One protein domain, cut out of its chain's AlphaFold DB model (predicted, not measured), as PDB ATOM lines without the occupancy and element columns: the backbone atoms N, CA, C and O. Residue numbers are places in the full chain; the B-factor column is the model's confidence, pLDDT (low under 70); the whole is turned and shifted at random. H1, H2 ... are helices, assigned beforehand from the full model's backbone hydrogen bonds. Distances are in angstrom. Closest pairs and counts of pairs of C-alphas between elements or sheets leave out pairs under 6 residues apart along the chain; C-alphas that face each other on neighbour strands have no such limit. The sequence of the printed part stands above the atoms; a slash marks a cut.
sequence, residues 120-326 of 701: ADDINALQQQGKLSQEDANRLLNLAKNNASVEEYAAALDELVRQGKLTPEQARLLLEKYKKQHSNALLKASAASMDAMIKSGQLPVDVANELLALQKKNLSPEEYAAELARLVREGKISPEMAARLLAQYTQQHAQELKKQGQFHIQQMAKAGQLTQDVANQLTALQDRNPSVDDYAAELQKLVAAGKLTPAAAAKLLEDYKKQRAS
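What this domain is: This is residues 120 to 326 of the 701 residues of an uncharacterized protein of Gammaproteobacteria bacterium SCGC AG-212-F23 (UniProt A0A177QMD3). Ten helices run back and forth in a flat slab, with the long helices H4 and H7 as its two bars, running opposite ways. H5 and H6 fold back between the last part of H4 and the first part of H7; toward the other ends, H1, H2 and H3 make a zigzag leading into H4, and H8 and H10 pack on the later part of H7, with H9 packed on H10. The printed part has 207 residues with ten named helices, H1 to H10 in order, no named strand, and is all helix. It is only just loose, close to compact, with a radius of gyration of the C-alphas of 20.4 A and spans of 56 by 51 by 23 A.

Where its parts are: Find C-alpha 120 at (46.341, -41.701, 17.752), where H1, residues 120 to 128, begins. H2, residues 134 to 145, and H3, residues 150 to 162, follow. From C-alpha 168 at (28.339, -39.282, 15.884), H4 runs 45.7 A to residue 199, with a kink of 29 degrees near residue 193. Next come H5, residues 205 to 215, and H6, residues 221 to 233. H7, residues 239 to 270, runs 46.4 A. H8, residues 276 to 287, and H9, residues 292 to 304, lead to H10, residues 310 to 326, which runs 24.5 A to C-alpha 326 at (43.243, -34.616, -13.099).

How they stand to each other: H3 to H10 form an up-and-down bundle, each helix running against the one before it. Its hub is H7, touching H3, H6, H8 and H10. Residues 239 to 253 of H7 touch H6 in a hairpin, closest at the C-alphas of Leu 228 and Ala 242, 5.5 A. Residues 258 to 270 touch H8, closest at the C-alphas of Ala 269 and Gln 276, 5.5 A. Look at Leu 257 and Gln 323 for the closest C-alphas of H7 and H10, 5.8 A. H9 and H10 touch, closest at the C-alphas of Leu 299 and Ala 313, 5.8 A. H3 touches H7 with residues 151 to 152 alone, the C-alphas of Glu 152 and Phe 263 being closest at 6.3 A. H3 also touches H4, at a shallow tilt of 16 degrees, opposite ways; their closest C-alphas, Leu 157 and Ala 171, are 5.7 A apart. H4 and H7 are close but not clearly touching. H5 touches H4, and only just touches H6, with 3 pairs of C-alphas within 8 A. H2 touches H1 and H3. In H4, 27 of 28 O i to N i+4 pairs are within hydrogen-bond range; in the other helices every such pair is.

The domain as a whole: The two farthest C-alphas, Gly 235 and Gly 306, are 58.0 A apart. The printed part has no cut, and the links from H1 through H10 are tight. Mean pLDDT of the printed part is 80.4; look for values under 70 in 21 residues, among them 239 to 245 and 324 to 326.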
ATOM      1  N   ALA A 120      45.981 -40.549  16.931       85.38
ATOM      2  CA  ALA A 120      46.341 -41.701  17.752       85.38
ATOM      3  C   ALA A 120      46.078 -41.475  19.244       85.38
ATOM      4  O   ALA A 120      45.605 -42.394  19.906       85.38
ATOM      5  N   ASP A 121      46.342 -40.277  19.768       84.69
ATOM      6  CA  ASP A 121      46.174 -39.999  21.199       84.69
ATOM      7  C   ASP A 121      44.693 -40.018  21.592       84.69
ATOM      8  O   ASP A 121      44.323 -40.603  22.610       84.69
ATOM      9  N   ASP A 122      43.825 -39.484  20.731       84.44
ATOM     10  CA  ASP A 122      42.374 -39.534  20.917       84.44
ATOM     11  C   ASP A 122      41.819 -40.957  20.782       84.44
ATOM     12  O   ASP A 122      40.976 -41.369  21.579       84.44
ATOM     13  N   ILE A 123      42.309 -41.731  19.806       86.50
ATOM     14  CA  ILE A 123      41.930 -43.144  19.635       86.50
ATOM     15  C   ILE A 123      42.345 -43.954  20.872       86.50
ATOM     16  O   ILE A 123      41.534 -44.708  21.411       86.50
ATOM     17  N   ASN A 124      43.574 -43.764  21.358       86.38
ATOM     18  CA  ASN A 124      44.091 -44.437  22.549       86.38
ATOM     19  C   ASN A 124      43.302 -44.034  23.804       86.38
ATOM     20  O   ASN A 124      42.985 -44.889  24.629       86.38
ATOM     21  N   ALA A 125      42.926 -42.759  23.939       85.62
ATOM     22  CA  ALA A 125      42.088 -42.291  25.038       85.62
ATOM     23  C   ALA A 125      40.681 -42.914  24.997       85.62
ATOM     24  O   ALA A 125      40.156 -43.326  26.031       85.62
ATOM     25  N   LEU A 126      40.073 -43.041  23.813       83.56
ATOM     26  CA  LEU A 126      38.771 -43.700  23.641       83.56
ATOM     27  C   LEU A 126      38.836 -45.207  23.920       83.56
ATOM     28  O   LEU A 126      37.898 -45.759  24.504       83.56
ATOM     29  N   GLN A 127      39.949 -45.852  23.567       87.00
ATOM     30  CA  GLN A 127      40.227 -47.242  23.921       87.00
ATOM     31  C   GLN A 127      40.361 -47.411  25.442       87.00
ATOM     32  O   GLN A 127      39.732 -48.293  26.022       87.00
ATOM     33  N   GLN A 128      41.130 -46.545  26.110       84.44
ATOM     34  CA  GLN A 128      41.311 -46.580  27.569       84.44
ATOM     35  C   GLN A 128      40.010 -46.307  28.336       84.44
ATOM     36  O   GLN A 128      39.802 -46.855  29.414       84.44
ATOM     37  N   GLN A 129      39.104 -45.509  27.767       81.81
ATOM     38  CA  GLN A 129      37.764 -45.277  28.315       81.81
ATOM     39  C   GLN A 129      36.806 -46.468  28.121       81.81
ATOM     40  O   GLN A 129      35.642 -46.366  28.502       81.81
ATOM     41  N   GLY A 130      37.249 -47.564  27.492       78.00
ATOM     42  CA  GLY A 130      36.416 -48.732  27.187       78.00
ATOM     43  C   GLY A 130      35.315 -48.458  26.158       78.00
ATOM     44  O   GLY A 130      34.433 -49.289  25.966       78.00
ATOM     45  N   LYS A 131      35.350 -47.291  25.500       77.62
ATOM     46  CA  LYS A 131      34.352 -46.871  24.507       77.62
ATOM     47  C   LYS A 131      34.659 -47.407  23.115       77.62
ATOM     48  O   LYS A 131      33.765 -47.457  22.289       77.62
ATOM     49  N   LEU A 132      35.904 -47.805  22.859       83.62
ATOM     50  CA  LEU A 132      36.349 -48.369  21.591       83.62
ATOM     51  C   LEU A 132      37.080 -49.692  21.845       83.62
ATOM     52  O   LEU A 132      37.923 -49.769  22.740       83.62
ATOM     53  N   SER A 133      36.756 -50.734  21.076       87.12
ATOM     54  CA  SER A 133      37.422 -52.034  21.206       87.12
ATOM     55  C   SER A 133      38.893 -51.942  20.784       87.12
ATOM     56  O   SER A 133      39.270 -51.087  19.981       87.12
ATOM     57  N   GLN A 134      39.738 -52.841  21.293       87.75
ATOM     58  CA  GLN A 134      41.154 -52.878  20.918       87.75
ATOM     59  C   GLN A 134      41.352 -53.157  19.419       87.75
ATOM     60  O   GLN A 134      42.264 -52.611  18.804       87.75
ATOM     61  N   GLU A 135      40.481 -53.967  18.814       87.19
ATOM     62  CA  GLU A 135      40.503 -54.256  17.379       87.19
ATOM     63  C   GLU A 135      40.148 -53.015  16.546       87.19
ATOM     64  O   GLU A 135      40.890 -52.647  15.633       87.19
ATOM     65  N   ASP A 136      39.070 -52.316  16.908       88.81
ATOM     66  CA  ASP A 136      38.601 -51.126  16.191       88.81
ATOM     67  C   ASP A 136      39.572 -49.942  16.355       88.81
ATOM     68  O   ASP A 136      39.848 -49.218  15.395       88.81
ATOM     69  N   ALA A 137      40.164 -49.784  17.545       87.19
ATOM     70  CA  ALA A 137      41.217 -48.804  17.809       87.19
ATOM     71  C   ALA A 137      42.462 -49.067  16.950       87.19
ATOM     72  O   ALA A 137      42.963 -48.158  16.285       87.19
ATOM     73  N   ASN A 138      42.917 -50.323  16.885       89.75
ATOM     74  CA  ASN A 138      44.040 -50.718  16.034       89.75
ATOM     75  C   ASN A 138      43.735 -50.500  14.546       89.75
ATOM     76  O   ASN A 138      44.607 -50.044  13.804       89.75
ATOM     77  N   ARG A 139      42.500 -50.773  14.102       89.75
ATOM     78  CA  ARG A 139      42.051 -50.516  12.725       89.75
ATOM     79  C   ARG A 139      42.133 -49.029  12.379       89.75
ATOM     80  O   ARG A 139      42.766 -48.683  11.381       89.75
ATOM     81  N   LEU A 140      41.560 -48.149  13.204       89.88
ATOM     82  CA  LEU A 140      41.631 -46.696  12.990       89.88
ATOM     83  C   LEU A 140      43.073 -46.180  13.051       89.88
ATOM     84  O   LEU A 140      43.465 -45.338  12.243       89.88
ATOM     85  N   LEU A 141      43.886 -46.708  13.967       90.50
ATOM     86  CA  LEU A 141      45.288 -46.328  14.093       90.50
ATOM     87  C   LEU A 141      46.107 -46.744  12.864       90.50
ATOM     88  O   LEU A 141      46.959 -45.981  12.416       90.50
ATOM     89  N   ASN A 142      45.846 -47.921  12.293       90.62
ATOM     90  CA  ASN A 142      46.508 -48.379  11.069       90.62
ATOM     91  C   ASN A 142      46.134 -47.510   9.862       90.62
ATOM     92  O   ASN A 142      47.023 -47.116   9.109       90.62
ATOM     93  N   LEU A 143      44.857 -47.143   9.713       88.50
ATOM     94  CA  LEU A 143      44.421 -46.197   8.677       88.50
ATOM     95  C   LEU A 143      45.099 -44.831   8.843       88.50
ATOM     96  O   LEU A 143      45.572 -44.236   7.870       88.50
ATOM     97  N   ALA A 144      45.214 -44.361  10.087       87.50
ATOM     98  CA  ALA A 144      45.883 -43.106  10.377       87.50
ATOM     99  C   ALA A 144      47.390 -43.152  10.070       87.50
ATOM    100  O   ALA A 144      47.924 -42.224   9.462       87.50
ATOM    101  N   LYS A 145      48.067 -44.248  10.436       88.62
ATOM    102  CA  LYS A 145      49.501 -44.472  10.179       88.62
ATOM    103  C   LYS A 145      49.825 -44.604   8.694       88.62
ATOM    104  O   LYS A 145      50.831 -44.064   8.248       88.62
ATOM    105  N   ASN A 146      48.972 -45.281   7.929       86.19
ATOM    106  CA  ASN A 146      49.173 -45.494   6.495       86.19
ATOM    107  C   ASN A 146      48.808 -44.266   5.642       86.19
ATOM    108  O   ASN A 146      48.908 -44.325   4.416       86.19
ATOM    109  N   ASN A 147      48.389 -43.159   6.273       83.94
ATOM    110  CA  ASN A 147      47.863 -41.975   5.599       83.94
ATOM    111  C   ASN A 147      46.815 -42.365   4.538       83.94
ATOM    112  O   ASN A 147      46.962 -42.047   3.349       83.94
ATOM    113  N   ALA A 148      45.824 -43.148   4.978       83.94
ATOM    114  CA  ALA A 148      44.636 -43.495   4.205       83.94
ATOM    115  C   ALA A 148      43.927 -42.236   3.674       83.94
ATOM    116  O   ALA A 148      44.181 -41.116   4.128       83.94
ATOM    117  N   SER A 149      43.043 -42.410   2.694       83.00
ATOM    118  CA  SER A 149      42.251 -41.274   2.216       83.00
ATOM    119  C   SER A 149      41.296 -40.788   3.315       83.00
ATOM    120  O   SER A 149      40.861 -41.553   4.183       83.00
ATOM    121  N   VAL A 150      40.936 -39.503   3.280       86.12
ATOM    122  CA  VAL A 150      39.963 -38.922   4.229       86.12
ATOM    123  C   VAL A 150      38.623 -39.664   4.178       86.12
ATOM    124  O   VAL A 150      37.971 -39.838   5.206       86.12
ATOM    125  N   GLU A 151      38.230 -40.121   2.992       82.69
ATOM    126  CA  GLU A 151      36.995 -40.870   2.741       82.69
ATOM    127  C   GLU A 151      37.044 -42.279   3.336       82.69
ATOM    128  O   GLU A 151      36.076 -42.715   3.959       82.69
ATOM    129  N   GLU A 152      38.183 -42.963   3.216       85.19
ATOM    130  CA  GLU A 152      38.395 -44.285   3.811       85.19
ATOM    131  C   GLU A 152      38.320 -44.235   5.340       85.19
ATOM    132  O   GLU A 152      37.652 -45.065   5.967       85.19
ATOM    133  N   TYR A 153      38.939 -43.221   5.947       87.12
ATOM    134  CA  TYR A 153      38.873 -43.011   7.390       87.12
ATOM    135  C   TYR A 153      37.464 -42.613   7.855       87.12
ATOM    136  O   TYR A 153      36.969 -43.151   8.846       87.12
ATOM    137  N   ALA A 154      36.783 -41.722   7.123       88.25
ATOM    138  CA  ALA A 154      35.401 -41.337   7.414       88.25
ATOM    139  C   ALA A 154      34.453 -42.542   7.374       88.25
ATOM    140  O   ALA A 154      33.660 -42.728   8.292       88.25
ATOM    141  N   ALA A 155      34.583 -43.411   6.370       86.31
ATOM    142  CA  ALA A 155      33.753 -44.603   6.266       86.31
ATOM    143  C   ALA A 155      34.011 -45.613   7.393       86.31
ATOM    144  O   ALA A 155      33.071 -46.252   7.863       86.31
ATOM    145  N   ALA A 156      35.263 -45.752   7.846       87.44
ATOM    146  CA  ALA A 156      35.580 -46.573   9.012       87.44
ATOM    147  C   ALA A 156      34.926 -46.018  10.289       87.44
ATOM    148  O   ALA A 156      34.392 -46.785  11.087       87.44
ATOM    149  N   LEU A 157      34.912 -44.692  10.464       89.56
ATOM    150  CA  LEU A 157      34.206 -44.047  11.572       89.56
ATOM    151  C   LEU A 157      32.684 -44.223  11.468       89.56
ATOM    152  O   LEU A 157      32.053 -44.581  12.460       89.56
ATOM    153  N   ASP A 158      32.096 -44.043  10.284       89.19
ATOM    154  CA  ASP A 158      30.655 -44.224  10.052       89.19
ATOM    155  C   ASP A 158      30.199 -45.664  10.327       89.19
ATOM    156  O   ASP A 158      29.105 -45.894  10.851       89.19
ATOM    157  N   GLU A 159      31.039 -46.651  10.007       87.62
ATOM    158  CA  GLU A 159      30.801 -48.059  10.329       87.62
ATOM    159  C   GLU A 159      30.729 -48.278  11.849       87.62
ATOM    160  O   GLU A 159      29.804 -48.929  12.337       87.62
ATOM    161  N   LEU A 160      31.643 -47.670  12.611       87.88
ATOM    162  CA  LEU A 160      31.647 -47.738  14.076       87.88
ATOM    163  C   LEU A 160      30.447 -47.019  14.697       87.88
ATOM    164  O   LEU A 160      29.882 -47.506  15.680       87.88
ATOM    165  N   VAL A 161      30.020 -45.901  14.105       91.00
ATOM    166  CA  VAL A 161      28.799 -45.190  14.514       91.00
ATOM    167  C   VAL A 161      27.561 -46.049  14.262       91.00
ATOM    168  O   VAL A 161      26.720 -46.183  15.149       91.00
ATOM    169  N   ARG A 162      27.460 -46.704  13.096       88.56
ATOM    170  CA  ARG A 162      26.356 -47.634  12.783       88.56
ATOM    171  C   ARG A 162      26.308 -48.840  13.715       88.56
ATOM    172  O   ARG A 162      25.222 -49.306  14.039       88.56
ATOM    173  N   GLN A 163      27.466 -49.328  14.155       87.06
ATOM    174  CA  GLN A 163      27.569 -50.415  15.131       87.06
ATOM    175  C   GLN A 163      27.282 -49.956  16.574       87.06
ATOM    176  O   GLN A 163      27.321 -50.777  17.487       87.06
ATOM    177  N   GLY A 164      27.022 -48.661  16.806       84.25
ATOM    178  CA  GLY A 164      26.802 -48.092  18.141       84.25
ATOM    179  C   GLY A 164      28.061 -48.039  19.012       84.25
ATOM    180  O   GLY A 164      27.977 -47.712  20.193       84.25
ATOM    181  N   LYS A 165      29.229 -48.345  18.439       84.38
ATOM    182  CA  LYS A 165      30.526 -48.367  19.128       84.38
ATOM    183  C   LYS A 165      31.151 -46.979  19.257       84.38
ATOM    184  O   LYS A 165      32.093 -46.795  20.012       84.38
ATOM    185  N   LEU A 166      30.656 -45.998  18.506       86.31
ATOM    186  CA  LEU A 166      31.134 -44.623  18.548       86.31
ATOM    187  C   LEU A 166      29.949 -43.664  18.427       86.31
ATOM    188  O   LEU A 166      29.018 -43.915  17.666       86.31
ATOM    189  N   THR A 167      29.967 -42.551  19.161       86.81
ATOM    190  CA  THR A 167      28.927 -41.524  18.986       86.81
ATOM    191  C   THR A 167      29.196 -40.686  17.726       86.81
ATOM    192  O   THR A 167      30.362 -40.475  17.378       86.81
ATOM    193  N   PRO A 168      28.158 -40.143  17.057       87.81
ATOM    194  CA  PRO A 168      28.339 -39.282  15.884       87.81
ATOM    195  C   PRO A 168      29.252 -38.073  16.141       87.81
ATOM    196  O   PRO A 168      30.037 -37.690  15.278       87.81
ATOM    197  N   GLU A 169      29.195 -37.499  17.345       85.62
ATOM    198  CA  GLU A 169      30.027 -36.350  17.725       85.62
ATOM    199  C   GLU A 169      31.497 -36.737  17.927       85.62
ATOM    200  O   GLU A 169      32.397 -36.037  17.464       85.62
ATOM    201  N   GLN A 170      31.766 -37.899  18.533       85.31
ATOM    202  CA  GLN A 170      33.132 -38.423  18.629       85.31
ATOM    203  C   GLN A 170      33.707 -38.755  17.248       85.31
ATOM    204  O   GLN A 170      34.870 -38.458  16.984       85.31
ATOM    205  N   ALA A 171      32.894 -39.320  16.352       87.00
ATOM    206  CA  ALA A 171      33.289 -39.585  14.972       87.00
ATOM    207  C   ALA A 171      33.633 -38.293  14.217       87.00
ATOM    208  O   ALA A 171      34.676 -38.217  13.571       87.00
ATOM    209  N   ARG A 172      32.810 -37.245  14.350       86.69
ATOM    210  CA  ARG A 172      33.091 -35.926  13.756       86.69
ATOM    211  C   ARG A 172      34.397 -35.328  14.262       86.69
ATOM    212  O   ARG A 172      35.191 -34.863  13.446       86.69
ATOM    213  N   LEU A 173      34.641 -35.385  15.573       87.81
ATOM    214  CA  LEU A 173      35.870 -34.874  16.181       87.81
ATOM    215  C   LEU A 173      37.111 -35.617  15.662       87.81
ATOM    216  O   LEU A 173      38.086 -34.983  15.253       87.81
ATOM    217  N   LEU A 174      37.068 -36.955  15.645       88.12
ATOM    218  CA  LEU A 174      38.160 -37.780  15.117       88.12
ATOM    219  C   LEU A 174      38.403 -37.500  13.633       88.12
ATOM    220  O   LEU A 174      39.551 -37.373  13.216       88.12
ATOM    221  N   LEU A 175      37.337 -37.349  12.843       89.50
ATOM    222  CA  LEU A 175      37.446 -37.035  11.422       89.50
ATOM    223  C   LEU A 175      38.058 -35.650  11.184       89.50
ATOM    224  O   LEU A 175      38.893 -35.500  10.296       89.50
ATOM    225  N   GLU A 176      37.669 -34.631  11.953       87.62
ATOM    226  CA  GLU A 176      38.238 -33.286  11.824       87.62
ATOM    227  C   GLU A 176      39.736 -33.277  12.159       87.62
ATOM    228  O   GLU A 176      40.543 -32.719  11.408       87.62
ATOM    229  N   LYS A 177      40.125 -33.949  13.249       87.31
ATOM    230  CA  LYS A 177      41.536 -34.111  13.619       87.31
ATOM    231  C   LYS A 177      42.309 -34.893  12.565       87.31
ATOM    232  O   LYS A 177      43.399 -34.477  12.177       87.31
ATOM    233  N   TYR A 178      41.728 -35.967  12.040       88.44
ATOM    234  CA  TYR A 178      42.352 -36.749  10.982       88.44
ATOM    235  C   TYR A 178      42.536 -35.947   9.690       88.44
ATOM    236  O   TYR A 178      43.608 -35.995   9.099       88.44
ATOM    237  N   LYS A 179      41.550 -35.138   9.281       88.31
ATOM    238  CA  LYS A 179      41.679 -34.226   8.128       88.31
ATOM    239  C   LYS A 179      42.865 -33.275   8.293       88.31
ATOM    240  O   LYS A 179      43.645 -33.104   7.356       88.31
ATOM    241  N   LYS A 180      43.037 -32.701   9.489       85.81
ATOM    242  CA  LYS A 180      44.195 -31.852   9.816       85.81
ATOM    243  C   LYS A 180      45.501 -32.646   9.741       85.81
ATOM    244  O   LYS A 180      46.410 -32.222   9.033       85.81
ATOM    245  N   GLN A 181      45.568 -33.821  10.373       87.44
ATOM    246  CA  GLN A 181      46.734 -34.713  10.319       87.44
ATOM    247  C   GLN A 181      47.118 -35.087   8.879       87.44
ATOM    248  O   GLN A 181      48.280 -34.959   8.501       87.44
ATOM    249  N   HIS A 182      46.148 -35.510   8.071       85.62
ATOM    250  CA  HIS A 182      46.339 -35.900   6.676       85.62
ATOM    251  C   HIS A 182      46.832 -34.713   5.832       85.62
ATOM    252  O   HIS A 182      47.823 -34.834   5.111       85.62
ATOM    253  N   SER A 183      46.223 -33.529   5.985       82.00
ATOM    254  CA  SER A 183      46.684 -32.310   5.303       82.00
ATOM    255  C   SER A 183      48.114 -31.920   5.700       82.00
ATOM    256  O   SER A 183      48.925 -31.584   4.840       82.00
ATOM    257  N   ASN A 184      48.470 -32.053   6.983       82.31
ATOM    258  CA  ASN A 184      49.821 -31.792   7.476       82.31
ATOM    259  C   ASN A 184      50.831 -32.818   6.942       82.31
ATOM    260  O   ASN A 184      51.965 -32.453   6.637       82.31
ATOM    261  N   ALA A 185      50.437 -34.087   6.796       82.81
ATOM    262  CA  ALA A 185      51.277 -35.122   6.198       82.81
ATOM    263  C   ALA A 185      51.562 -34.832   4.715       82.81
ATOM    264  O   ALA A 185      52.716 -34.922   4.289       82.81
ATOM    265  N   LEU A 186      50.542 -34.417   3.952       78.81
ATOM    266  CA  LEU A 186      50.697 -33.983   2.559       78.81
ATOM    267  C   LEU A 186      51.618 -32.762   2.455       78.81
ATOM    268  O   LEU A 186      52.567 -32.787   1.675       78.81
ATOM    269  N   LEU A 187      51.398 -31.743   3.290       82.00
ATOM    270  CA  LEU A 187      52.246 -30.550   3.345       82.00
ATOM    271  C   LEU A 187      53.686 -30.879   3.724       82.00
ATOM    272  O   LEU A 187      54.602 -30.297   3.159       82.00
ATOM    273  N   LYS A 188      53.917 -31.821   4.643       82.69
ATOM    274  CA  LYS A 188      55.267 -32.251   5.030       82.69
ATOM    275  C   LYS A 188      55.990 -32.949   3.879       82.69
ATOM    276  O   LYS A 188      57.184 -32.728   3.700       82.69
ATOM    277  N   ALA A 189      55.282 -33.758   3.089       78.12
ATOM    278  CA  ALA A 189      55.844 -34.375   1.890       78.12
ATOM    279  C   ALA A 189      56.216 -33.320   0.832       78.12
ATOM    280  O   ALA A 189      57.311 -33.372   0.270       78.12
ATOM    281  N   SER A 190      55.350 -32.326   0.613       78.12
ATOM    282  CA  SER A 190      55.613 -31.211  -0.306       78.12
ATOM    283  C   SER A 190      56.706 -30.264   0.214       78.12
ATOM    284  O   SER A 190      57.531 -29.777  -0.549       78.12
ATOM    285  N   ALA A 191      56.776 -30.025   1.523       79.75
ATOM    286  CA  ALA A 191      57.836 -29.243   2.149       79.75
ATOM    287  C   ALA A 191      59.191 -29.953   2.052       79.75
ATOM    288  O   ALA A 191      60.195 -29.303   1.791       79.75
ATOM    289  N   ALA A 192      59.234 -31.281   2.210       80.62
ATOM    290  CA  ALA A 192      60.474 -32.053   2.125       80.62
ATOM    291  C   ALA A 192      61.121 -31.985   0.733       80.62
ATOM    292  O   ALA A 192      62.345 -31.913   0.620       80.62
ATOM    293  N   SER A 193      60.320 -31.970  -0.332       71.25
ATOM    294  CA  SER A 193      60.847 -31.777  -1.681       71.25
ATOM    295  C   SER A 193      61.264 -30.332  -1.944       71.25
ATOM    296  O   SER A 193      62.307 -30.103  -2.557       71.25
ATOM    297  N   MET A 194      60.491 -29.356  -1.454       78.50
ATOM    298  CA  MET A 194      60.833 -27.938  -1.553       78.50
ATOM    299  C   MET A 194      62.102 -27.603  -0.767       78.50
ATOM    300  O   MET A 194      62.922 -26.840  -1.263       78.50
ATOM    301  N   ASP A 195      62.336 -28.231   0.387       78.81
ATOM    302  CA  ASP A 195      63.543 -28.058   1.209       78.81
ATOM    303  C   ASP A 195      64.819 -28.442   0.444       78.81
ATOM    304  O   ASP A 195      65.822 -27.734   0.529       78.81
ATOM    305  N   ALA A 196      64.777 -29.483  -0.398       75.00
ATOM    306  CA  ALA A 196      65.900 -29.824  -1.275       75.00
ATOM    307  C   ALA A 196      66.188 -28.725  -2.320       75.00
ATOM    308  O   ALA A 196      67.349 -28.434  -2.610       75.00
ATOM    309  N   MET A 197      65.141 -28.085  -2.851       73.12
ATOM    310  CA  MET A 197      65.243 -27.001  -3.843       73.12
ATOM    311  C   MET A 197      65.655 -25.662  -3.213       73.12
ATOM    312  O   MET A 197      66.323 -24.844  -3.845       73.12
ATOM    313  N   ILE A 198      65.306 -25.454  -1.947       78.06
ATOM    314  CA  ILE A 198      65.743 -24.306  -1.148       78.06
ATOM    315  C   ILE A 198      67.220 -24.453  -0.789       78.06
ATOM    316  O   ILE A 198      67.995 -23.517  -0.978       78.06
ATOM    317  N   LYS A 199      67.641 -25.644  -0.343       78.00
ATOM    318  CA  LYS A 199      69.046 -25.947  -0.028       78.00
ATOM    319  C   LYS A 199      69.966 -25.806  -1.240       78.00
ATOM    320  O   LYS A 199      71.119 -25.420  -1.076       78.00
ATOM    321  N   SER A 200      69.467 -26.078  -2.445       75.31
ATOM    322  CA  SER A 200      70.211 -25.861  -3.691       75.31
ATOM    323  C   SER A 200      70.187 -24.407  -4.187       75.31
ATOM    324  O   SER A 200      70.794 -24.113  -5.214       75.31
ATOM    325  N   GLY A 201      69.506 -23.495  -3.479       76.38
ATOM    326  CA  GLY A 201      69.374 -22.080  -3.844       76.38
ATOM    327  C   GLY A 201      68.457 -21.820  -5.045       76.38
ATOM    328  O   GLY A 201      68.437 -20.709  -5.566       76.38
ATOM    329  N   GLN A 202      67.714 -22.832  -5.503       73.25
ATOM    330  CA  GLN A 202      66.879 -22.760  -6.706       73.25
ATOM    331  C   GLN A 202      65.443 -22.295  -6.417       73.25
ATOM    332  O   GLN A 202      64.747 -21.864  -7.335       73.25
ATOM    333  N   LEU A 203      64.996 -22.391  -5.161       79.81
ATOM    334  CA  LEU A 203      63.675 -21.954  -4.714       79.81
ATOM    335  C   LEU A 203      63.814 -20.964  -3.545       79.81
ATOM    336  O   LEU A 203      64.339 -21.344  -2.496       79.81
ATOM    337  N   PRO A 204      63.346 -19.711  -3.688       84.12
ATOM    338  CA  PRO A 204      63.311 -18.764  -2.581       84.12
ATOM    339  C   PRO A 204      62.382 -19.221  -1.446       84.12
ATOM    340  O   PRO A 204      61.314 -19.792  -1.682       84.12
ATOM    341  N   VAL A 205      62.782 -18.957  -0.199       82.12
ATOM    342  CA  VAL A 205      62.050 -19.394   1.006       82.12
ATOM    343  C   VAL A 205      60.674 -18.728   1.114       82.12
ATOM    344  O   VAL A 205      59.710 -19.363   1.536       82.12
ATOM    345  N   ASP A 206      60.559 -17.462   0.716       81.00
ATOM    346  CA  ASP A 206      59.294 -16.721   0.669       81.00
ATOM    347  C   ASP A 206      58.304 -17.349  -0.318       81.00
ATOM    348  O   ASP A 206      57.142 -17.555   0.031       81.00
ATOM    349  N   VAL A 207      58.782 -17.751  -1.499       85.88
ATOM    350  CA  VAL A 207      57.970 -18.454  -2.502       85.88
ATOM    351  C   VAL A 207      57.537 -19.827  -2.001       85.88
ATOM    352  O   VAL A 207      56.376 -20.199  -2.146       85.88
ATOM    353  N   ALA A 208      58.440 -20.586  -1.379       82.00
ATOM    354  CA  ALA A 208      58.096 -21.888  -0.814       82.00
ATOM    355  C   ALA A 208      57.002 -21.779   0.261       82.00
ATOM    356  O   ALA A 208      56.078 -22.590   0.293       82.00
ATOM    357  N   ASN A 209      57.062 -20.745   1.104       80.94
ATOM    358  CA  ASN A 209      56.039 -20.482   2.115       80.94
ATOM    359  C   ASN A 209      54.688 -20.099   1.487       80.94
ATOM    360  O   ASN A 209      53.646 -20.549   1.965       80.94
ATOM    361  N   GLU A 210      54.696 -19.304   0.413       84.50
ATOM    362  CA  GLU A 210      53.497 -18.953  -0.359       84.50
ATOM    363  C   GLU A 210      52.856 -20.200  -0.994       84.50
ATOM    364  O   GLU A 210      51.658 -20.438  -0.824       84.50
ATOM    365  N   LEU A 211      53.659 -21.058  -1.630       84.94
ATOM    366  CA  LEU A 211      53.197 -22.312  -2.234       84.94
ATOM    367  C   LEU A 211      52.645 -23.293  -1.190       84.94
ATOM    368  O   LEU A 211      51.581 -23.874  -1.403       84.94
ATOM    369  N   LEU A 212      53.296 -23.435  -0.033       84.38
ATOM    370  CA  LEU A 212      52.796 -24.265   1.072       84.38
ATOM    371  C   LEU A 212      51.473 -23.736   1.641       84.38
ATOM    372  O   LEU A 212      50.566 -24.515   1.947       84.38
ATOM    373  N   ALA A 213      51.325 -22.413   1.758       81.88
ATOM    374  CA  ALA A 213      50.080 -21.800   2.215       81.88
ATOM    375  C   ALA A 213      48.918 -22.061   1.245       81.88
ATOM    376  O   ALA A 213      47.774 -22.217   1.679       81.88
ATOM    377  N   LEU A 214      49.206 -22.139  -0.055       81.00
ATOM    378  CA  LEU A 214      48.232 -22.502  -1.081       81.00
ATOM    379  C   LEU A 214      47.896 -23.994  -1.049       81.00
ATOM    380  O   LEU A 214      46.722 -24.350  -1.023       81.00
ATOM    381  N   GLN A 215      48.885 -24.875  -0.932       81.25
ATOM    382  CA  GLN A 215      48.635 -26.314  -0.790       81.25
ATOM    383  C   GLN A 215      47.778 -26.635   0.441       81.25
ATOM    384  O   GLN A 215      46.908 -27.501   0.385       81.25
ATOM    385  N   LYS A 216      47.929 -25.872   1.532       80.62
ATOM    386  CA  LYS A 216      47.087 -26.005   2.733       80.62
ATOM    387  C   LYS A 216      45.604 -25.729   2.459       80.62
ATOM    388  O   LYS A 216      44.747 -26.244   3.172       80.62
ATOM    389  N   LYS A 217      45.291 -24.934   1.434       78.44
ATOM    390  CA  LYS A 217      43.919 -24.660   0.985       78.44
ATOM    391  C   LYS A 217      43.370 -25.737   0.038       78.44
ATOM    392  O   LYS A 217      42.249 -25.582  -0.427       78.44
ATOM    393  N   ASN A 218      44.125 -26.813  -0.212       71.50
ATOM    394  CA  ASN A 218      43.756 -27.915  -1.102       71.50
ATOM    395  C   ASN A 218      43.415 -27.440  -2.527       71.50
ATOM    396  O   ASN A 218      42.377 -27.802  -3.078       71.50
ATOM    397  N   LEU A 219      44.270 -26.576  -3.089       72.00
ATOM    398  CA  LEU A 219      44.116 -26.075  -4.457       72.00
ATOM    399  C   LEU A 219      44.118 -27.229  -5.465       72.00
ATOM    400  O   LEU A 219      44.893 -28.178  -5.342       72.00
ATOM    401  N   SER A 220      43.314 -27.119  -6.513       68.81
ATOM    402  CA  SER A 220      43.415 -28.040  -7.643       68.81
ATOM    403  C   SER A 220      44.794 -27.931  -8.325       68.81
ATOM    404  O   SER A 220      45.459 -26.890  -8.231       68.81
ATOM    405  N   PRO A 221      45.250 -28.973  -9.049       67.25
ATOM    406  CA  PRO A 221      46.484 -28.889  -9.833       67.25
ATOM    407  C   PRO A 221      46.508 -27.721 -10.832       67.25
ATOM    408  O   PRO A 221      47.575 -27.180 -11.113       67.25
ATOM    409  N   GLU A 222      45.338 -27.302 -11.317       59.41
ATOM    410  CA  GLU A 222      45.152 -26.180 -12.247       59.41
ATOM    411  C   GLU A 222      45.394 -24.828 -11.571       59.41
ATOM    412  O   GLU A 222      46.192 -24.015 -12.037       59.41
ATOM    413  N   GLU A 223      44.772 -24.600 -10.414       68.56
ATOM    414  CA  GLU A 223      44.979 -23.367  -9.648       68.56
ATOM    415  C   GLU A 223      46.439 -23.243  -9.186       68.56
ATOM    416  O   GLU A 223      47.009 -22.150  -9.189       68.56
ATOM    417  N   TYR A 224      47.078 -24.371  -8.854       72.31
ATOM    418  CA  TYR A 224      48.497 -24.414  -8.512       72.31
ATOM    419  C   TYR A 224      49.400 -24.081  -9.717       72.31
ATOM    420  O   TYR A 224      50.378 -23.343  -9.572       72.31
ATOM    421  N   ALA A 225      49.064 -24.557 -10.921       63.28
ATOM    422  CA  ALA A 225      49.787 -24.225 -12.151       63.28
ATOM    423  C   ALA A 225      49.686 -22.732 -12.506       63.28
ATOM    424  O   ALA A 225      50.693 -22.105 -12.854       63.28
ATOM    425  N   ALA A 226      48.491 -22.148 -12.380       63.41
ATOM    426  CA  ALA A 226      48.258 -20.726 -12.618       63.41
ATOM    427  C   ALA A 226      49.094 -19.843 -11.678       63.41
ATOM    428  O   ALA A 226      49.672 -18.836 -12.107       63.41
ATOM    429  N   GLU A 227      49.218 -20.252 -10.414       74.62
ATOM    430  CA  GLU A 227      50.043 -19.547  -9.443       74.62
ATOM    431  C   GLU A 227      51.537 -19.651  -9.761       74.62
ATOM    432  O   GLU A 227      52.251 -18.645  -9.773       74.62
ATOM    433  N   LEU A 228      52.022 -20.848 -10.091       67.62
ATOM    434  CA  LEU A 228      53.408 -21.028 -10.521       67.62
ATOM    435  C   LEU A 228      53.724 -20.170 -11.755       67.62
ATOM    436  O   LEU A 228      54.779 -19.538 -11.817       67.62
ATOM    437  N   ALA A 229      52.791 -20.052 -12.703       61.25
ATOM    438  CA  ALA A 229      52.936 -19.167 -13.858       61.25
ATOM    439  C   ALA A 229      52.972 -17.672 -13.476       61.25
ATOM    440  O   ALA A 229      53.646 -16.878 -14.139       61.25
ATOM    441  N   ARG A 230      52.275 -17.252 -12.410       79.69
ATOM    442  CA  ARG A 230      52.405 -15.899 -11.838       79.69
ATOM    443  C   ARG A 230      53.806 -15.680 -11.266       79.69
ATOM    444  O   ARG A 230      54.447 -14.695 -11.624       79.69
ATOM    445  N   LEU A 231      54.310 -16.616 -10.468       72.62
ATOM    446  CA  LEU A 231      55.638 -16.531  -9.850       72.62
ATOM    447  C   LEU A 231      56.777 -16.504 -10.886       72.62
ATOM    448  O   LEU A 231      57.762 -15.788 -10.697       72.62
ATOM    449  N   VAL A 232      56.622 -17.215 -12.010       71.06
ATOM    450  CA  VAL A 232      57.552 -17.142 -13.153       71.06
ATOM    451  C   VAL A 232      57.527 -15.756 -13.809       71.06
ATOM    452  O   VAL A 232      58.587 -15.203 -14.093       71.06
ATOM    453  N   ARG A 233      56.345 -15.156 -14.021       68.38
ATOM    454  CA  ARG A 233      56.220 -13.786 -14.569       68.38
ATOM    455  C   ARG A 233      56.837 -12.729 -13.654       68.38
ATOM    456  O   ARG A 233      57.393 -11.753 -14.145       68.38
ATOM    457  N   GLU A 234      56.754 -12.935 -12.343       80.62
ATOM    458  CA  GLU A 234      57.378 -12.075 -11.328       80.62
ATOM    459  C   GLU A 234      58.897 -12.275 -11.220       80.62
ATOM    460  O   GLU A 234      59.554 -11.550 -10.475       80.62
ATOM    461  N   GLY A 235      59.465 -13.245 -11.945       78.44
ATOM    462  CA  GLY A 235      60.891 -13.571 -11.899       78.44
ATOM    463  C   GLY A 235      61.332 -14.216 -10.584       78.44
ATOM    464  O   GLY A 235      62.528 -14.304 -10.321       78.44
ATOM    465  N   LYS A 236      60.384 -14.667  -9.753       81.50
ATOM    466  CA  LYS A 236      60.659 -15.275  -8.446       81.50
ATOM    467  C   LYS A 236      61.134 -16.724  -8.555       81.50
ATOM    468  O   LYS A 236      61.860 -17.191  -7.684       81.50
ATOM    469  N   ILE A 237      60.737 -17.436  -9.613       75.88
ATOM    470  CA  ILE A 237      61.160 -18.815  -9.907       75.88
ATOM    471  C   ILE A 237      61.404 -19.001 -11.407       75.88
ATOM    472  O   ILE A 237      60.817 -18.299 -12.232       75.88
ATOM    473  N   SER A 238      62.249 -19.966 -11.779       70.88
ATOM    474  CA  SER A 238      62.486 -20.297 -13.188       70.88
ATOM    475  C   SER A 238      61.332 -21.121 -13.789       70.88
ATOM    476  O   SER A 238      60.656 -21.857 -13.063       70.88
ATOM    477  N   PRO A 239      61.113 -21.070 -15.120       55.06
ATOM    478  CA  PRO A 239      60.125 -21.920 -15.792       55.06
ATOM    479  C   PRO A 239      60.365 -23.421 -15.569       55.06
ATOM    480  O   PRO A 239      59.418 -24.186 -15.401       55.06
ATOM    481  N   GLU A 240      61.631 -23.843 -15.517       55.28
ATOM    482  CA  GLU A 240      62.010 -25.232 -15.229       55.28
ATOM    483  C   GLU A 240      61.636 -25.642 -13.799       55.28
ATOM    484  O   GLU A 240      61.160 -26.754 -13.571       55.28
ATOM    485  N   MET A 241      61.808 -24.732 -12.834       63.66
ATOM    486  CA  MET A 241      61.431 -24.954 -11.439       63.66
ATOM    487  C   MET A 241      59.912 -25.054 -11.280       63.66
ATOM    488  O   MET A 241      59.416 -25.976 -10.636       63.66
ATOM    489  N   ALA A 242      59.167 -24.154 -11.926       62.66
ATOM    490  CA  ALA A 242      57.711 -24.213 -11.967       62.66
ATOM    491  C   ALA A 242      57.212 -25.544 -12.552       62.66
ATOM    492  O   ALA A 242      56.323 -26.170 -11.979       62.66
ATOM    493  N   ALA A 243      57.827 -26.029 -13.637       57.25
ATOM    494  CA  ALA A 243      57.482 -27.323 -14.220       57.25
ATOM    495  C   ALA A 243      57.744 -28.494 -13.254       57.25
ATOM    496  O   ALA A 243      56.899 -29.378 -13.127       57.25
ATOM    497  N   ARG A 244      58.875 -28.489 -12.531       65.12
ATOM    498  CA  ARG A 244      59.191 -29.518 -11.521       65.12
ATOM    499  C   ARG A 244      58.224 -29.495 -10.336       65.12
ATOM    500  O   ARG A 244      57.744 -30.550  -9.929       65.12
ATOM    501  N   LEU A 245      57.909 -28.309  -9.813       68.69
ATOM    502  CA  LEU A 245      56.954 -28.130  -8.715       68.69
ATOM    503  C   LEU A 245      55.548 -28.588  -9.107       68.69
ATOM    504  O   LEU A 245      54.881 -29.263  -8.323       68.69
ATOM    505  N   LEU A 246      55.110 -28.262 -10.325       71.38
ATOM    506  CA  LEU A 246      53.824 -28.707 -10.851       71.38
ATOM    507  C   LEU A 246      53.792 -30.225 -11.052       71.38
ATOM    508  O   LEU A 246      52.831 -30.870 -10.638       71.38
ATOM    509  N   ALA A 247      54.838 -30.807 -11.646       64.38
ATOM    510  CA  ALA A 247      54.942 -32.252 -11.851       64.38
ATOM    511  C   ALA A 247      54.880 -33.016 -10.522       64.38
ATOM    512  O   ALA A 247      54.187 -34.022 -10.398       64.38
ATOM    513  N   GLN A 248      55.546 -32.506  -9.488       71.56
ATOM    514  CA  GLN A 248      55.482 -33.123  -8.174       71.56
ATOM    515  C   GLN A 248      54.088 -33.000  -7.540       71.56
ATOM    516  O   GLN A 248      53.567 -33.974  -6.992       71.56
ATOM    517  N   TYR A 249      53.478 -31.814  -7.609       74.25
ATOM    518  CA  TYR A 249      52.156 -31.581  -7.033       74.25
ATOM    519  C   TYR A 249      51.071 -32.422  -7.716       74.25
ATOM    520  O   TYR A 249      50.270 -33.075  -7.048       74.25
ATOM    521  N   THR A 250      51.090 -32.477  -9.050       69.69
ATOM    522  CA  THR A 250      50.195 -33.323  -9.859       69.69
ATOM    523  C   THR A 250      50.384 -34.804  -9.544       69.69
ATOM    524  O   THR A 250      49.395 -35.507  -9.352       69.69
ATOM    525  N   GLN A 251      51.625 -35.278  -9.394       71.50
ATOM    526  CA  GLN A 251      51.901 -36.659  -8.995       71.50
ATOM    527  C   GLN A 251      51.319 -36.977  -7.610       71.50
ATOM    528  O   GLN A 251      50.669 -38.006  -7.442       71.50
ATOM    529  N   GLN A 252      51.514 -36.098  -6.624       75.31
ATOM    530  CA  GLN A 252      50.962 -36.266  -5.276       75.31
ATOM    531  C   GLN A 252      49.426 -36.310  -5.298       75.31
ATOM    532  O   GLN A 252      48.823 -37.190  -4.686       75.31
ATOM    533  N   HIS A 253      48.797 -35.417  -6.063       74.75
ATOM    534  CA  HIS A 253      47.344 -35.367  -6.217       74.75
ATOM    535  C   HIS A 253      46.789 -36.595  -6.965       74.75
ATOM    536  O   HIS A 253      45.733 -37.121  -6.612       74.75
ATOM    537  N   ALA A 254      47.509 -37.102  -7.968       71.19
ATOM    538  CA  ALA A 254      47.145 -38.317  -8.694       71.19
ATOM    539  C   ALA A 254      47.210 -39.570  -7.804       71.19
ATOM    540  O   ALA A 254      46.351 -40.447  -7.915       71.19
ATOM    541  N   GLN A 255      48.194 -39.654  -6.899       74.62
ATOM    542  CA  GLN A 255      48.277 -40.742  -5.917       74.62
ATOM    543  C   GLN A 255      47.108 -40.708  -4.926       74.62
ATOM    544  O   GLN A 255      46.576 -41.764  -4.585       74.62
ATOM    545  N   GLU A 256      46.671 -39.523  -4.496       77.44
ATOM    546  CA  GLU A 256      45.518 -39.401  -3.596       77.44
ATOM    547  C   GLU A 256      44.222 -39.849  -4.282       77.44
ATOM    548  O   GLU A 256      43.495 -40.689  -3.757       77.44
ATOM    549  N   LEU A 257      43.987 -39.405  -5.518       72.94
ATOM    550  CA  LEU A 257      42.833 -39.847  -6.307       72.94
ATOM    551  C   LEU A 257      42.865 -41.349  -6.609       72.94
ATOM    552  O   LEU A 257      41.820 -41.993  -6.671       72.94
ATOM    553  N   LYS A 258      44.058 -41.931  -6.766       76.94
ATOM    554  CA  LYS A 258      44.216 -43.381  -6.896       76.94
ATOM    555  C   LYS A 258      43.759 -44.113  -5.641       76.94
ATOM    556  O   LYS A 258      43.011 -45.079  -5.759       76.94
ATOM    557  N   LYS A 259      44.147 -43.640  -4.454       79.00
ATOM    558  CA  LYS A 259      43.662 -44.203  -3.185       79.00
ATOM    559  C   LYS A 259      42.143 -44.078  -3.055       79.00
ATOM    560  O   LYS A 259      41.497 -45.041  -2.659       79.00
ATOM    561  N   GLN A 260      41.567 -42.938  -3.445       79.06
ATOM    562  CA  GLN A 260      40.112 -42.736  -3.457       79.06
ATOM    563  C   GLN A 260      39.402 -43.703  -4.417       79.06
ATOM    564  O   GLN A 260      38.417 -44.339  -4.043       79.06
ATOM    565  N   GLY A 261      39.935 -43.891  -5.629       80.06
ATOM    566  CA  GLY A 261      39.408 -44.846  -6.607       80.06
ATOM    567  C   GLY A 261      39.451 -46.296  -6.110       80.06
ATOM    568  O   GLY A 261      38.452 -47.014  -6.201       80.06
ATOM    569  N   GLN A 262      40.570 -46.711  -5.509       81.62
ATOM    570  CA  GLN A 262      40.716 -48.038  -4.898       81.62
ATOM    571  C   GLN A 262      39.755 -48.229  -3.720       81.62
ATOM    572  O   GLN A 262      39.109 -49.272  -3.603       81.62
ATOM    573  N   PHE A 263      39.596 -47.206  -2.881       83.12
ATOM    574  CA  PHE A 263      38.613 -47.217  -1.809       83.12
ATOM    575  C   PHE A 263      37.182 -47.348  -2.356       83.12
ATOM    576  O   PHE A 263      36.407 -48.164  -1.852       83.12
ATOM    577  N   HIS A 264      36.830 -46.636  -3.434       81.69
ATOM    578  CA  HIS A 264      35.514 -46.762  -4.062       81.69
ATOM    579  C   HIS A 264      35.249 -48.189  -4.562       81.69
ATOM    580  O   HIS A 264      34.179 -48.745  -4.304       81.69
ATOM    581  N   ILE A 265      36.244 -48.817  -5.201       84.94
ATOM    582  CA  ILE A 265      36.189 -50.229  -5.613       84.94
ATOM    583  C   ILE A 265      35.908 -51.143  -4.410       84.94
ATOM    584  O   ILE A 265      35.019 -51.994  -4.477       84.94
ATOM    585  N   GLN A 266      36.613 -50.951  -3.293       85.75
ATOM    586  CA  GLN A 266      36.403 -51.745  -2.078       85.75
ATOM    587  C   GLN A 266      35.015 -51.525  -1.463       85.75
ATOM    588  O   GLN A 266      34.396 -52.470  -0.974       85.75
ATOM    589  N   GLN A 267      34.487 -50.301  -1.507       84.38
ATOM    590  CA  GLN A 267      33.137 -50.011  -1.021       84.38
ATOM    591  C   GLN A 267      32.066 -50.682  -1.884       84.38
ATOM    592  O   GLN A 267      31.101 -51.218  -1.342       84.38
ATOM    593  N   MET A 268      32.250 -50.727  -3.205       82.69
ATOM    594  CA  MET A 268      31.362 -51.478  -4.100       82.69
ATOM    595  C   MET A 268      31.420 -52.986  -3.835       82.69
ATOM    596  O   MET A 268      30.385 -53.651  -3.901       82.69
ATOM    597  N   ALA A 269      32.591 -53.517  -3.460       86.19
ATOM    598  CA  ALA A 269      32.730 -54.909  -3.031       86.19
ATOM    599  C   ALA A 269      31.901 -55.196  -1.770       86.19
ATOM    600  O   ALA A 269      31.101 -56.129  -1.738       86.19
ATOM    601  N   LYS A 270      32.024 -54.338  -0.748       83.88
ATOM    602  CA  LYS A 270      31.255 -54.450   0.504       83.88
ATOM    603  C   LYS A 270      29.751 -54.267   0.299       83.88
ATOM    604  O   LYS A 270      28.962 -54.895   0.996       83.88
ATOM    605  N   ALA A 271      29.353 -53.429  -0.656       83.81
ATOM    606  CA  ALA A 271      27.956 -53.235  -1.037       83.81
ATOM    607  C   ALA A 271      27.376 -54.413  -1.847       83.81
ATOM    608  O   ALA A 271      26.203 -54.371  -2.215       83.81
ATOM    609  N   GLY A 272      28.177 -55.440  -2.159       82.38
ATOM    610  CA  GLY A 272      27.764 -56.590  -2.964       82.38
ATOM    611  C   GLY A 272      27.579 -56.274  -4.452       82.38
ATOM    612  O   GLY A 272      27.018 -57.084  -5.184       82.38
ATOM    613  N   GLN A 273      28.037 -55.107  -4.916       81.81
ATOM    614  CA  GLN A 273      27.935 -54.691  -6.321       81.81
ATOM    615  C   GLN A 273      28.996 -55.357  -7.213       81.81
ATOM    616  O   GLN A 273      28.858 -55.358  -8.439       81.81
ATOM    617  N   LEU A 274      30.046 -55.910  -6.599       84.94
ATOM    618  CA  LEU A 274      31.101 -56.710  -7.221       84.94
ATOM    619  C   LEU A 274      31.685 -57.692  -6.191       84.94
ATOM    620  O   LEU A 274      31.539 -57.488  -4.986       84.94
ATOM    621  N   THR A 275      32.338 -58.765  -6.639       86.50
ATOM    622  CA  THR A 275      32.979 -59.727  -5.723       86.50
ATOM    623  C   THR A 275      34.337 -59.219  -5.234       86.50
ATOM    624  O   THR A 275      35.002 -58.445  -5.925       86.50
ATOM    625  N   GLN A 276      34.798 -59.680  -4.066       87.56
ATOM    626  CA  GLN A 276      36.102 -59.272  -3.524       87.56
ATOM    627  C   GLN A 276      37.266 -59.605  -4.476       87.56
ATOM    628  O   GLN A 276      38.199 -58.816  -4.602       87.56
ATOM    629  N   ASP A 277      37.188 -60.719  -5.211       86.25
ATOM    630  CA  ASP A 277      38.186 -61.075  -6.228       86.25
ATOM    631  C   ASP A 277      38.226 -60.068  -7.383       86.25
ATOM    632  O   ASP A 277      39.302 -59.675  -7.833       86.25
ATOM    633  N   VAL A 278      37.060 -59.599  -7.836       87.12
ATOM    634  CA  VAL A 278      36.954 -58.564  -8.875       87.12
ATOM    635  C   VAL A 278      37.467 -57.230  -8.345       87.12
ATOM    636  O   VAL A 278      38.157 -56.516  -9.068       87.12
ATOM    637  N   ALA A 279      37.202 -56.912  -7.076       85.69
ATOM    638  CA  ALA A 279      37.733 -55.722  -6.417       85.69
ATOM    639  C   ALA A 279      39.268 -55.720  -6.436       85.69
ATOM    640  O   ALA A 279      39.896 -54.735  -6.828       85.69
ATOM    641  N   ASN A 280      39.869 -56.854  -6.069       87.88
ATOM    642  CA  ASN A 280      41.316 -57.044  -6.062       87.88
ATOM    643  C   ASN A 280      41.892 -56.976  -7.487       87.88
ATOM    644  O   ASN A 280      42.905 -56.313  -7.707       87.88
ATOM    645  N   GLN A 281      41.222 -57.592  -8.468       87.12
ATOM    646  CA  GLN A 281      41.617 -57.533  -9.880       87.12
ATOM    647  C   GLN A 281      41.569 -56.096 -10.422       87.12
ATOM    648  O   GLN A 281      42.511 -55.669 -11.083       87.12
ATOM    649  N   LEU A 282      40.515 -55.334 -10.118       85.88
ATOM    650  CA  LEU A 282      40.370 -53.936 -10.535       85.88
ATOM    651  C   LEU A 282      41.373 -53.010  -9.841       85.88
ATOM    652  O   LEU A 282      41.896 -52.098 -10.476       85.88
ATOM    653  N   THR A 283      41.684 -53.268  -8.571       84.62
ATOM    654  CA  THR A 283      42.722 -52.544  -7.820       84.62
ATOM    655  C   THR A 283      44.094 -52.761  -8.463       84.62
ATOM    656  O   THR A 283      44.773 -51.795  -8.806       84.62
ATOM    657  N   ALA A 284      44.453 -54.023  -8.735       85.00
ATOM    658  CA  ALA A 284      45.695 -54.378  -9.422       85.00
ATOM    659  C   ALA A 284      45.736 -53.856 -10.868       85.00
ATOM    660  O   ALA A 284      46.801 -53.516 -11.385       85.00
ATOM    661  N   LEU A 285      44.581 -53.776 -11.533       83.25
ATOM    662  CA  LEU A 285      44.453 -53.167 -12.850       83.25
ATOM    663  C   LEU A 285      44.727 -51.658 -12.776       83.25
ATOM    664  O   LEU A 285      45.535 -51.171 -13.554       83.25
ATOM    665  N   GLN A 286      44.151 -50.927 -11.815       79.75
ATOM    666  CA  GLN A 286      44.452 -49.504 -11.607       79.75
ATOM    667  C   GLN A 286      45.922 -49.258 -11.238       79.75
ATOM    668  O   GLN A 286      46.490 -48.243 -11.642       79.75
ATOM    669  N   ASP A 287      46.572 -50.187 -10.529       79.19
ATOM    670  CA  ASP A 287      48.006 -50.102 -10.226       79.19
ATOM    671  C   ASP A 287      48.892 -50.129 -11.473       79.19
ATOM    672  O   ASP A 287      49.937 -49.479 -11.492       79.19
ATOM    673  N   ARG A 288      48.454 -50.822 -12.531       77.31
ATOM    674  CA  ARG A 288      49.148 -50.887 -13.827       77.31
ATOM    675  C   ARG A 288      48.929 -49.652 -14.703       77.31
ATOM    676  O   ARG A 288      49.536 -49.567 -15.765       77.31
ATOM    677  N   ASN A 289      48.078 -48.714 -14.275       70.00
ATOM    678  CA  ASN A 289      47.723 -47.491 -15.002       70.00
ATOM    679  C   ASN A 289      47.366 -47.709 -16.502       70.00
ATOM    680  O   ASN A 289      47.961 -47.066 -17.373       70.00
ATOM    681  N   PRO A 290      46.433 -48.630 -16.828       72.88
ATOM    682  CA  PRO A 290      46.044 -48.956 -18.204       72.88
ATOM    683  C   PRO A 290      45.400 -47.763 -18.913       72.88
ATOM    684  O   PRO A 290      44.941 -46.823 -18.271       72.88
ATOM    685  N   SER A 291      45.314 -47.774 -20.243       70.25
ATOM    686  CA  SER A 291      44.510 -46.759 -20.935       70.25
ATOM    687  C   SER A 291      43.046 -46.782 -20.481       70.25
ATOM    688  O   SER A 291      42.549 -47.802 -20.008       70.25
ATOM    689  N   VAL A 292      42.328 -45.661 -20.624       75.06
ATOM    690  CA  VAL A 292      40.869 -45.642 -20.410       75.06
ATOM    691  C   VAL A 292      40.157 -46.670 -21.293       75.06
ATOM    692  O   VAL A 292      39.185 -47.263 -20.832       75.06
ATOM    693  N   ASP A 293      40.657 -46.930 -22.504       73.69
ATOM    694  CA  ASP A 293      40.097 -47.937 -23.410       73.69
ATOM    695  C   ASP A 293      40.376 -49.364 -22.925       73.69
ATOM    696  O   ASP A 293      39.456 -50.177 -22.870       73.69
ATOM    697  N   ASP A 294      41.603 -49.666 -22.493       78.56
ATOM    698  CA  ASP A 294      41.959 -50.970 -21.913       78.56
ATOM    699  C   ASP A 294      41.179 -51.225 -20.620       78.56
ATOM    700  O   ASP A 294      40.695 -52.332 -20.377       78.56
ATOM    701  N   TYR A 295      41.015 -50.186 -19.796       80.06
ATOM    702  CA  TYR A 295      40.208 -50.244 -18.584       80.06
ATOM    703  C   TYR A 295      38.731 -50.478 -18.920       80.06
ATOM    704  O   TYR A 295      38.101 -51.353 -18.329       80.06
ATOM    705  N   ALA A 296      38.182 -49.765 -19.909       82.81
ATOM    706  CA  ALA A 296      36.817 -49.971 -20.386       82.81
ATOM    707  C   ALA A 296      36.613 -51.381 -20.960       82.81
ATOM    708  O   ALA A 296      35.601 -52.015 -20.664       82.81
ATOM    709  N   ALA A 297      37.571 -51.893 -21.733       84.38
ATOM    710  CA  ALA A 297      37.526 -53.236 -22.302       84.38
ATOM    711  C   ALA A 297      37.552 -54.311 -21.208       84.38
ATOM    712  O   ALA A 297      36.787 -55.273 -21.260       84.38
ATOM    713  N   GLU A 298      38.385 -54.145 -20.181       86.00
ATOM    714  CA  GLU A 298      38.439 -55.081 -19.057       86.00
ATOM    715  C   GLU A 298      37.161 -55.021 -18.205       86.00
ATOM    716  O   GLU A 298      36.615 -56.062 -17.833       86.00
ATOM    717  N   LEU A 299      36.604 -53.825 -17.981       87.06
ATOM    718  CA  LEU A 299      35.288 -53.667 -17.354       87.06
ATOM    719  C   LEU A 299      34.185 -54.356 -18.169       87.06
ATOM    720  O   LEU A 299      33.348 -55.050 -17.594       87.06
ATOM    721  N   GLN A 300      34.196 -54.228 -19.497       88.38
ATOM    722  CA  GLN A 300      33.241 -54.909 -20.376       88.38
ATOM    723  C   GLN A 300      33.365 -56.434 -20.296       88.38
ATOM    724  O   GLN A 300      32.339 -57.113 -20.252       88.38
ATOM    725  N   LYS A 301      34.582 -56.988 -20.204       88.94
ATOM    726  CA  LYS A 301      34.778 -58.433 -19.971       88.94
ATOM    727  C   LYS A 301      34.192 -58.877 -18.633       88.94
ATOM    728  O   LYS A 301      33.569 -59.932 -18.564       88.94
ATOM    729  N   LEU A 302      34.358 -58.076 -17.581       86.19
ATOM    730  CA  LEU A 302      33.796 -58.369 -16.258       86.19
ATOM    731  C   LEU A 302      32.263 -58.297 -16.250       86.19
ATOM    732  O   LEU A 302      31.620 -59.124 -15.600       86.19
ATOM    733  N   VAL A 303      31.680 -57.365 -17.013       89.19
ATOM    734  CA  VAL A 303      30.228 -57.286 -17.234       89.19
ATOM    735  C   VAL A 303      29.728 -58.497 -18.022       89.19
ATOM    736  O   VAL A 303      28.759 -59.132 -17.612       89.19
ATOM    737  N   ALA A 304      30.416 -58.877 -19.103       88.00
ATOM    738  CA  ALA A 304      30.076 -60.054 -19.904       88.00
ATOM    739  C   ALA A 304      30.194 -61.364 -19.106       88.00
ATOM    740  O   ALA A 304      29.404 -62.283 -19.300       88.00
ATOM    741  N   ALA A 305      31.138 -61.435 -18.163       86.62
ATOM    742  CA  ALA A 305      31.294 -62.557 -17.242       86.62
ATOM    743  C   ALA A 305      30.247 -62.581 -16.107       86.62
ATOM    744  O   ALA A 305      30.317 -63.458 -15.246       86.62
ATOM    745  N   GLY A 306      29.322 -61.613 -16.048       82.81
ATOM    746  CA  GLY A 306      28.320 -61.489 -14.982       82.81
ATOM    747  C   GLY A 306      28.902 -61.123 -13.612       82.81
ATOM    748  O   GLY A 306      28.204 -61.184 -12.604       82.81
ATOM    749  N   LYS A 307      30.184 -60.748 -13.561       83.94
ATOM    750  CA  LYS A 307      30.928 -60.441 -12.332       83.94
ATOM    751  C   LYS A 307      30.811 -58.974 -11.904       83.94
ATOM    752  O   LYS A 307      31.239 -58.624 -10.805       83.94
ATOM    753  N   LEU A 308      30.264 -58.123 -12.772       82.69
ATOM    754  CA  LEU A 308      30.087 -56.689 -12.565       82.69
ATOM    755  C   LEU A 308      28.792 -56.219 -13.241       82.69
ATOM    756  O   LEU A 308      28.483 -56.638 -14.355       82.69
ATOM    757  N   THR A 309      28.036 -55.327 -12.598       84.25
ATOM    758  CA  THR A 309      26.836 -54.751 -13.228       84.25
ATOM    759  C   THR A 309      27.212 -53.663 -14.247       84.25
ATOM    760  O   THR A 309      28.176 -52.927 -14.016       84.25
ATOM    761  N   PRO A 310      26.448 -53.477 -15.342       84.69
ATOM    762  CA  PRO A 310      26.709 -52.405 -16.309       84.69
ATOM    763  C   PRO A 310      26.731 -51.005 -15.676       84.69
ATOM    764  O   PRO A 310      27.540 -50.162 -16.056       84.69
ATOM    765  N   ALA A 311      25.881 -50.768 -14.670       82.62
ATOM    766  CA  ALA A 311      25.837 -49.507 -13.934       82.62
ATOM    767  C   ALA A 311      27.106 -49.275 -13.092       82.62
ATOM    768  O   ALA A 311      27.664 -48.178 -13.112       82.62
ATOM    769  N   ALA A 312      27.597 -50.308 -12.396       80.56
ATOM    770  CA  ALA A 312      28.853 -50.225 -11.649       80.56
ATOM    771  C   ALA A 312      30.058 -50.035 -12.586       80.56
ATOM    772  O   ALA A 312      30.945 -49.242 -12.286       80.56
ATOM    773  N   ALA A 313      30.062 -50.696 -13.748       82.38
ATOM    774  CA  ALA A 313      31.097 -50.526 -14.766       82.38
ATOM    775  C   ALA A 313      31.140 -49.099 -15.334       82.38
ATOM    776  O   ALA A 313      32.219 -48.522 -15.455       82.38
ATOM    777  N   ALA A 314      29.982 -48.506 -15.641       82.69
ATOM    778  CA  ALA A 314      29.909 -47.126 -16.120       82.69
ATOM    779  C   ALA A 314      30.456 -46.135 -15.082       82.69
ATOM    780  O   ALA A 314      31.243 -45.255 -15.429       82.69
ATOM    781  N   LYS A 315      30.101 -46.329 -13.805       82.44
ATOM    782  CA  LYS A 315      30.592 -45.497 -12.703       82.44
ATOM    783  C   LYS A 315      32.105 -45.624 -12.509       82.44
ATOM    784  O   LYS A 315      32.798 -44.616 -12.464       82.44
ATOM    785  N   LEU A 316      32.625 -46.853 -12.495       83.44
ATOM    786  CA  LEU A 316      34.063 -47.128 -12.419       83.44
ATOM    787  C   LEU A 316      34.843 -46.469 -13.556       83.44
ATOM    788  O   LEU A 316      35.914 -45.909 -13.332       83.44
ATOM    789  N   LEU A 317      34.307 -46.522 -14.775       83.19
ATOM    790  CA  LEU A 317      34.923 -45.884 -15.931       83.19
ATOM    791  C   LEU A 317      34.928 -44.355 -15.803       83.19
ATOM    792  O   LEU A 317      35.914 -43.718 -16.168       83.19
ATOM    793  N   GLU A 318      33.844 -43.760 -15.308       77.19
ATOM    794  CA  GLU A 318      33.757 -42.316 -15.084       77.19
ATOM    795  C   GLU A 318      34.742 -41.850 -14.003       77.19
ATOM    796  O   GLU A 318      35.481 -40.887 -14.223       77.19
ATOM    797  N   ASP A 319      34.811 -42.565 -12.880       74.75
ATOM    798  CA  ASP A 319      35.748 -42.279 -11.792       74.75
ATOM    799  C   ASP A 319      37.202 -42.423 -12.271       74.75
ATOM    800  O   ASP A 319      38.031 -41.544 -12.025       74.75
ATOM    801  N   TYR A 320      37.500 -43.461 -13.061       76.38
ATOM    802  CA  TYR A 320      38.825 -43.665 -13.651       76.38
ATOM    803  C   TYR A 320      39.206 -42.571 -14.661       76.38
ATOM    804  O   TYR A 320      40.338 -42.075 -14.660       76.38
ATOM    805  N   LYS A 321      38.256 -42.135 -15.498       74.88
ATOM    806  CA  LYS A 321      38.445 -41.002 -16.417       74.88
ATOM    807  C   LYS A 321      38.727 -39.711 -15.658       74.88
ATOM    808  O   LYS A 321      39.645 -38.989 -16.040       74.88
ATOM    809  N   LYS A 322      37.979 -39.428 -14.584       70.44
ATOM    810  CA  LYS A 322      38.200 -38.249 -13.729       70.44
ATOM    811  C   LYS A 322      39.583 -38.291 -13.093       70.44
ATOM    812  O   LYS A 322      40.327 -37.328 -13.250       70.44
ATOM    813  N   GLN A 323      39.947 -39.419 -12.483       70.75
ATOM    814  CA  GLN A 323      41.257 -39.649 -11.872       70.75
ATOM    815  C   GLN A 323      42.405 -39.381 -12.859       70.75
ATOM    816  O   GLN A 323      43.375 -38.698 -12.521       70.75
ATOM    817  N   ARG A 324      42.291 -39.878 -14.097       69.62
ATOM    818  CA  ARG A 324      43.302 -39.665 -15.143       69.62
ATOM    819  C   ARG A 324      43.309 -38.255 -15.714       69.62
ATOM    820  O   ARG A 324      44.384 -37.719 -15.969       69.62
ATOM    821  N   ALA A 325      42.142 -37.645 -15.900       61.91
ATOM    822  CA  ALA A 325      42.043 -36.274 -16.378       61.91
ATOM    823  C   ALA A 325      42.751 -35.316 -15.414       61.91
ATOM    824  O   ALA A 325      43.581 -34.543 -15.855       61.91
ATOM    825  N   SER A 326      42.539 -35.435 -14.103       58.72
ATOM    826  CA  SER A 326      43.243 -34.616 -13.099       58.72
ATOM    827  C   SER A 326      44.741 -34.906 -12.961       58.72
ATOM    828  O   SER A 326      45.467 -34.074 -12.424       58.72
TER     829      SER A 326